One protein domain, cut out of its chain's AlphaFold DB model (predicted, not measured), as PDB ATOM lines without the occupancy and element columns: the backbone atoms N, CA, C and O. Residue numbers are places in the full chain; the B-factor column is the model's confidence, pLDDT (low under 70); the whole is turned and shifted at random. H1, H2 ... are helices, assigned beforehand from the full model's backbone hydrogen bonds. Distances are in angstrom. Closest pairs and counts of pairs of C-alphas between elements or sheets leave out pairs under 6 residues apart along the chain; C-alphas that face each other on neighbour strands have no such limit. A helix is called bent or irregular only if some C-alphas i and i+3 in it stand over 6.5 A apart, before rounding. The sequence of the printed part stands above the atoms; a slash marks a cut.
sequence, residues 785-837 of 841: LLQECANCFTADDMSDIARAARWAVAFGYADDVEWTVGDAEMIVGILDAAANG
ATOM      1  N   LEU A 785     138.141 106.436 153.318       90.19
ATOM      2  CA  LEU A 785     136.682 106.500 153.332       90.19
ATOM      3  C   LEU A 785     136.089 105.383 152.463       90.19
ATOM      4  O   LEU A 785     136.389 105.268 151.274       90.19
ATOM      5  N   LEU A 786     135.187 104.585 153.034       91.25
ATOM      6  CA  LEU A 786     134.511 103.483 152.339       91.25
ATOM      7  C   LEU A 786     133.732 103.954 151.102       91.25
ATOM      8  O   LEU A 786     133.622 103.215 150.123       91.25
ATOM      9  N   GLN A 787     133.239 105.194 151.124       89.94
ATOM     10  CA  GLN A 787     132.580 105.832 149.985       89.94
ATOM     11  C   GLN A 787     133.530 106.009 148.785       89.94
ATOM     12  O   GLN A 787     133.128 105.784 147.644       89.94
ATOM     13  N   GLU A 788     134.797 106.352 149.030       87.62
ATOM     14  CA  GLU A 788     135.826 106.491 147.991       87.62
ATOM     15  C   GLU A 788     136.268 105.119 147.466       87.62
ATOM     16  O   GLU A 788     136.446 104.936 146.258       87.62
ATOM     17  N   CYS A 789     136.354 104.119 148.353       88.12
ATOM     18  CA  CYS A 789     136.668 102.740 147.982       88.12
ATOM     19  C   CYS A 789     135.617 102.103 147.058       88.12
ATOM     20  O   CYS A 789     135.947 101.182 146.315       88.12
ATOM     21  N   ALA A 790     134.359 102.558 147.076       89.12
ATOM     22  CA  ALA A 790     133.263 101.908 146.354       89.12
ATOM     23  C   ALA A 790     133.491 101.794 144.835       89.12
ATOM     24  O   ALA A 790     133.109 100.792 144.231       89.12
ATOM     25  N   ASN A 791     134.172 102.773 144.229       86.19
ATOM     26  CA  ASN A 791     134.505 102.772 142.800       86.19
ATOM     27  C   ASN A 791     135.611 101.762 142.427       86.19
ATOM     28  O   ASN A 791     135.813 101.482 141.246       86.19
ATOM     29  N   CYS A 792     136.325 101.207 143.411       85.75
ATOM     30  CA  CYS A 792     137.382 100.212 143.209       85.75
ATOM     31  C   CYS A 792     136.848  98.774 143.068       85.75
ATOM     32  O   CYS A 792     137.627  97.864 142.778       85.75
ATOM     33  N   PHE A 793     135.543  98.553 143.270       89.38
ATOM     34  CA  PHE A 793     134.914  97.232 143.225       89.38
ATOM     35  C   PHE A 793     133.961  97.094 142.041       89.38
ATOM     36  O   PHE A 793     133.214  98.011 141.702       89.38
ATOM     37  N   THR A 794     133.930  95.909 141.433       89.75
ATOM     38  CA  THR A 794     132.872  95.560 140.481       89.75
ATOM     39  C   THR A 794     131.559  95.287 141.221       89.75
ATOM     40  O   THR A 794     131.548  94.977 142.416       89.75
ATOM     41  N   ALA A 795     130.433  95.368 140.505       85.00
ATOM     42  CA  ALA A 795     129.117  95.038 141.060       85.00
ATOM     43  C   ALA A 795     129.051  93.601 141.619       85.00
ATOM     44  O   ALA A 795     128.358  93.363 142.605       85.00
ATOM     45  N   ASP A 796     129.824  92.682 141.030       89.12
ATOM     46  CA  ASP A 796     129.896  91.267 141.413       89.12
ATOM     47  C   ASP A 796     130.888  90.975 142.562       89.12
ATOM     48  O   ASP A 796     130.964  89.837 143.029       89.12
ATOM     49  N   ASP A 797     131.683  91.953 143.025       87.88
ATOM     50  CA  ASP A 797     132.617  91.732 144.138       87.88
ATOM     51  C   ASP A 797     131.842  91.673 145.462       87.88
ATOM     52  O   ASP A 797     131.390  92.691 145.992       87.88
ATOM     53  N   MET A 798     131.672  90.463 145.990       89.69
ATOM     54  CA  MET A 798     130.928  90.185 147.222       89.69
ATOM     55  C   MET A 798     131.793  90.205 148.492       89.69
ATOM     56  O   MET A 798     131.321  89.780 149.542       89.69
ATOM     57  N   SER A 799     133.041  90.688 148.427       93.38
ATOM     58  CA  SER A 799     133.876  90.837 149.627       93.38
ATOM     59  C   SER A 799     133.276  91.822 150.636       93.38
ATOM     60  O   SER A 799     132.612  92.789 150.266       93.38
ATOM     61  N   ASP A 800     133.537  91.597 151.921       94.19
ATOM     62  CA  ASP A 800     132.936  92.361 153.022       94.19
ATOM     63  C   ASP A 800     133.242  93.863 152.941       94.19
ATOM     64  O   ASP A 800     132.354  94.696 153.110       94.19
ATOM     65  N   ILE A 801     134.458  94.217 152.525       93.44
ATOM     66  CA  ILE A 801     134.854  95.603 152.248       93.44
ATOM     67  C   ILE A 801     134.057  96.214 151.076       93.44
ATOM     68  O   ILE A 801     133.649  97.369 151.154       93.44
ATOM     69  N   ALA A 802     133.766  95.447 150.019       94.56
ATOM     70  CA  ALA A 802     132.964  95.913 148.884       94.56
ATOM     71  C   ALA A 802     131.474  96.042 149.250       94.56
ATOM     72  O   ALA A 802     130.789  96.960 148.792       94.56
ATOM     73  N   ARG A 803     130.971  95.153 150.119       95.94
ATOM     74  CA  ARG A 803     129.627  95.234 150.710       95.94
ATOM     75  C   ARG A 803     129.490  96.482 151.589       95.94
ATOM     76  O   ARG A 803     128.548  97.246 151.391       95.94
ATOM     77  N   ALA A 804     130.451  96.724 152.483       94.69
ATOM     78  CA  ALA A 804     130.487  97.900 153.348       94.69
ATOM     79  C   ALA A 804     130.627  99.209 152.552       94.69
ATOM     80  O   ALA A 804     129.893 100.158 152.808       94.69
ATOM     81  N   ALA A 805     131.488  99.239 151.528       94.88
ATOM     82  CA  ALA A 805     131.661 100.392 150.645       94.88
ATOM     83  C   ALA A 805     130.368 100.766 149.903       94.88
ATOM     84  O   ALA A 805     129.964 101.930 149.891       94.88
ATOM     85  N   ARG A 806     129.658  99.778 149.339       94.81
ATOM     86  CA  ARG A 806     128.358 100.012 148.687       94.81
ATOM     87  C   ARG A 806     127.275 100.459 149.671       94.81
ATOM     88  O   ARG A 806     126.452 101.295 149.307       94.81
ATOM     89  N   TRP A 807     127.277  99.944 150.902       93.69
ATOM     90  CA  TRP A 807     126.352 100.395 151.947       93.69
ATOM     91  C   TRP A 807     126.630 101.843 152.376       93.69
ATOM     92  O   TRP A 807     125.698 102.642 152.423       93.69
ATOM     93  N   ALA A 808     127.900 102.208 152.573       92.06
ATOM     94  CA  ALA A 808     128.309 103.579 152.882       92.06
ATOM     95  C   ALA A 808     127.895 104.568 151.774       92.06
ATOM     96  O   ALA A 808     127.360 105.630 152.075       92.06
ATOM     97  N   VAL A 809     128.037 104.203 150.490       92.25
ATOM     98  CA  VAL A 809     127.515 105.012 149.365       92.25
ATOM     99  C   VAL A 809     125.987 105.141 149.399       92.25
ATOM    100  O   VAL A 809     125.463 106.208 149.085       92.25
ATOM    101  N   ALA A 810     125.266 104.078 149.762       89.56
ATOM    102  CA  ALA A 810     123.803 104.082 149.794       89.56
ATOM    103  C   ALA A 810     123.212 104.910 150.954       89.56
ATOM    104  O   ALA A 810     122.112 105.438 150.810       89.56
ATOM    105  N   PHE A 811     123.930 105.032 152.077       83.88
ATOM    106  CA  PHE A 811     123.502 105.788 153.265       83.88
ATOM    107  C   PHE A 811     124.123 107.194 153.387       83.88
ATOM    108  O   PHE A 811     123.526 108.061 154.026       83.88
ATOM    109  N   GLY A 812     125.274 107.454 152.757       63.25
ATOM    110  CA  GLY A 812     126.111 108.658 152.923       63.25
ATOM    111  C   GLY A 812     125.574 109.983 152.358       63.25
ATOM    112  O   GLY A 812     126.358 110.811 151.909       63.25
ATOM    113  N   TYR A 813     124.254 110.178 152.343       57.81
ATOM    114  CA  TYR A 813     123.592 111.456 152.036       57.81
ATOM    115  C   TYR A 813     122.650 111.944 153.152       57.81
ATOM    116  O   TYR A 813     122.074 113.024 153.015       57.81
ATOM    117  N   ALA A 814     122.442 111.157 154.216       53.78
ATOM    118  CA  ALA A 814     121.463 111.462 155.262       53.78
ATOM    119  C   ALA A 814     122.061 112.142 156.506       53.78
ATOM    120  O   ALA A 814     121.426 113.042 157.052       53.78
ATOM    121  N   ASP A 815     123.265 111.742 156.921       58.38
ATOM    122  CA  ASP A 815     123.931 112.193 158.147       58.38
ATOM    123  C   ASP A 815     125.435 112.405 157.884       58.38
ATOM    124  O   ASP A 815     126.030 111.643 157.118       58.38
ATOM    125  N   ASP A 816     126.058 113.398 158.536       79.88
ATOM    126  CA  ASP A 816     127.478 113.795 158.383       79.88
ATOM    127  C   ASP A 816     128.482 112.776 158.994       79.88
ATOM    128  O   ASP A 816     129.451 113.145 159.659       79.88
ATOM    129  N   VAL A 817     128.231 111.473 158.834       83.81
ATOM    130  CA  VAL A 817     129.035 110.382 159.408       83.81
ATOM    131  C   VAL A 817     129.966 109.797 158.348       83.81
ATOM    132  O   VAL A 817     129.538 109.091 157.434       83.81
ATOM    133  N   GLU A 818     131.260 110.068 158.500       90.94
ATOM    134  CA  GLU A 818     132.319 109.488 157.679       90.94
ATOM    135  C   GLU A 818     132.583 108.025 158.071       90.94
ATOM    136  O   GLU A 818     133.000 107.731 159.189       90.94
ATOM    137  N   TRP A 819     132.356 107.100 157.133       92.19
ATOM    138  CA  TRP A 819     132.617 105.669 157.312       92.19
ATOM    139  C   TRP A 819     133.976 105.292 156.723       92.19
ATOM    140  O   TRP A 819     134.213 105.499 155.529       92.19
ATOM    141  N   THR A 820     134.852 104.695 157.527       95.06
ATOM    142  CA  THR A 820     136.212 104.313 157.130       95.06
ATOM    143  C   THR A 820     136.338 102.811 156.875       95.06
ATOM    144  O   THR A 820     135.503 102.011 157.294       95.06
ATOM    145  N   VAL A 821     137.398 102.388 156.185       92.44
ATOM    146  CA  VAL A 821     137.688 100.967 155.918       92.44
ATOM    147  C   VAL A 821     137.809 100.140 157.209       92.44
ATOM    148  O   VAL A 821     137.481  98.954 157.196       92.44
ATOM    149  N   GLY A 822     138.206 100.753 158.329       89.38
ATOM    150  CA  GLY A 822     138.200 100.130 159.656       89.38
ATOM    151  C   GLY A 822     136.803  99.756 160.171       89.38
ATOM    152  O   GLY A 822     136.678  98.798 160.928       89.38
ATOM    153  N   ASP A 823     135.752 100.440 159.714       93.75
ATOM    154  CA  ASP A 823     134.362 100.207 160.132       93.75
ATOM    155  C   ASP A 823     133.672  99.080 159.337       93.75
ATOM    156  O   ASP A 823     132.544  98.685 159.645       93.75
ATOM    157  N   ALA A 824     134.339  98.536 158.310       93.25
ATOM    158  CA  ALA A 824     133.746  97.591 157.365       93.25
ATOM    159  C   ALA A 824     133.201  96.311 158.025       93.25
ATOM    160  O   ALA A 824     132.136  95.833 157.636       93.25
ATOM    161  N   GLU A 825     133.891  95.776 159.038       92.25
ATOM    162  CA  GLU A 825     133.458  94.577 159.772       92.25
ATOM    163  C   GLU A 825     132.151  94.827 160.546       92.25
ATOM    164  O   GLU A 825     131.227  94.012 160.495       92.25
ATOM    165  N   MET A 826     132.019  95.995 161.186       95.00
ATOM    166  CA  MET A 826     130.796  96.392 161.890       95.00
ATOM    167  C   MET A 826     129.627  96.587 160.917       95.00
ATOM    168  O   MET A 826     128.526  96.094 161.168       95.00
ATOM    169  N   ILE A 827     129.863  97.267 159.789       93.56
ATOM    170  CA  ILE A 827     128.846  97.498 158.753       93.56
ATOM    171  C   ILE A 827     128.343  96.169 158.178       93.56
ATOM    172  O   ILE A 827     127.137  95.983 158.004       93.56
ATOM    173  N   VAL A 828     129.240  95.215 157.919       94.44
ATOM    174  CA  VAL A 828     128.852  93.883 157.441       94.44
ATOM    175  C   VAL A 828     128.081  93.096 158.499       94.44
ATOM    176  O   VAL A 828     127.060  92.500 158.162       94.44
ATOM    177  N   GLY A 829     128.462  93.186 159.776       92.19
ATOM    178  CA  GLY A 829     127.673  92.621 160.874       92.19
ATOM    179  C   GLY A 829     126.235  93.159 160.928       92.19
ATOM    180  O   GLY A 829     125.296  92.386 161.119       92.19
ATOM    181  N   ILE A 830     126.037  94.461 160.689       90.94
ATOM    182  CA  ILE A 830     124.703  95.087 160.608       90.94
ATOM    183  C   ILE A 830     123.927  94.578 159.381       90.94
ATOM    184  O   ILE A 830     122.748  94.236 159.497       90.94
ATOM    185  N   LEU A 831     124.578  94.485 158.217       92.38
ATOM    186  CA  LEU A 831     123.975  93.958 156.985       92.38
ATOM    187  C   LEU A 831     123.517  92.502 157.138       92.38
ATOM    188  O   LEU A 831     122.409  92.161 156.721       92.38
ATOM    189  N   ASP A 832     124.346  91.653 157.745       92.00
ATOM    190  CA  ASP A 832     124.031  90.242 157.966       92.00
ATOM    191  C   ASP A 832     122.947  90.066 159.040       92.00
ATOM    192  O   ASP A 832     122.061  89.224 158.884       92.00
ATOM    193  N   ALA A 833     122.921  90.900 160.086       88.19
ATOM    194  CA  ALA A 833     121.822  90.915 161.054       88.19
ATOM    195  C   ALA A 833     120.481  91.326 160.412       88.19
ATOM    196  O   ALA A 833     119.453  90.700 160.678       88.19
ATOM    197  N   ALA A 834     120.486  92.329 159.527       84.88
ATOM    198  CA  ALA A 834     119.292  92.768 158.805       84.88
ATOM    199  C   ALA A 834     118.781  91.708 157.810       84.88
ATOM    200  O   ALA A 834     117.576  91.471 157.724       84.88
ATOM    201  N   ALA A 835     119.686  91.032 157.092       84.06
ATOM    202  CA  ALA A 835     119.338  89.982 156.132       84.06
ATOM    203  C   ALA A 835     118.715  88.734 156.789       84.06
ATOM    204  O   ALA A 835     117.899  88.057 156.165       84.06
ATOM    205  N   ASN A 836     119.066  88.445 158.045       83.31
ATOM    206  CA  ASN A 836     118.568  87.287 158.794       83.31
ATOM    207  C   ASN A 836     117.224  87.520 159.519       83.31
ATOM    208  O   ASN A 836     116.772  86.638 160.244       83.31
ATOM    209  N   GLY A 837     116.561  88.664 159.305       68.75
ATOM    210  CA  GLY A 837     115.210  88.920 159.813       68.75
ATOM    211  C   GLY A 837     115.171  89.246 161.307       68.75
ATOM    212  O   GLY A 837     114.715  88.447 162.121       68.75
TER     213      GLY A 837
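AT A GLANCE: This is residues 785 to 837 of the 841 residues of an uncharacterized protein of Pyrenophora teres f. maculata (UniProt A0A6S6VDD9). The longest helix, H3, crosses over H2 about at a right angle, and the short H1 packs on H2 at a steep tilt, which leaves H2 in the middle between the other two. The start of H3 comes near the start of H1, while residues 832 to 837, of which 832 to 835 belong to H3, stick out free. The printed part has 53 residues with three named helices, in the order H1, H2, H3 along the chain, and no named strand; its class is all helix. It is compact, with a radius of gyration of the C-alphas of 10.5 A, and its outline is rounded, spanning 28 by 26 by 18 A.

IN THESE COORDINATES: H3, residues 821 to 835, measures 21.4 A from first to last C-alpha, from C-alpha 821 at (137.688, 100.967, 155.918) to C-alpha 835 at (119.338, 89.982, 156.132). It is irregular: C-alphas 822 and 825 are 7.3 A apart. H2, residues 800 to 811, measures 16.4 A and begins at C-alpha 800, at (132.936, 92.361, 153.022). H1, residues 786 to 792, measures 10.1 A and begins at C-alpha 786, at (134.511, 103.483, 152.339). It is irregular, but only just: C-alphas 788 and 791 are 6.52 A apart.

HOW THE PARTS SIT: H3 touches H2, and their closest C-alphas, those of Ala 824 and Ala 804, are 5.2 A apart. The lines of H3 and H2 are about perpendicular, at 80 degrees. H2 also touches H1, with the C-alphas of Ala 805 and Leu 786 closest at 4.5 A. H1 and H2 run opposite ways at a steep tilt of 63 degrees. H1 and H3 are close but not clearly touching; their closest C-alphas, those of Leu 786 and Val 821, are 5.4 A apart, and their lines are about perpendicular, at 89 degrees. In H2 every O i to N i+4 pair is within hydrogen-bond range. In H3 this holds for 9 of 11 pairs and in H1 for 1 of 3, while in H1 3 of 4 O i to N i+3 pairs are within range.

THE WHOLE: The two C-alphas farthest apart are those of Cys 792 and Gly 837, at 29.9 A. The printed part has no cut from residue 785 to residue 837. The link from H1 to H2, with 7 residues, and the link from H2 to H3, with 9, are both short. The mean pLDDT of the printed part is 87.6, and residues 812 to 815 and residue 837 of this predicted model are under 70.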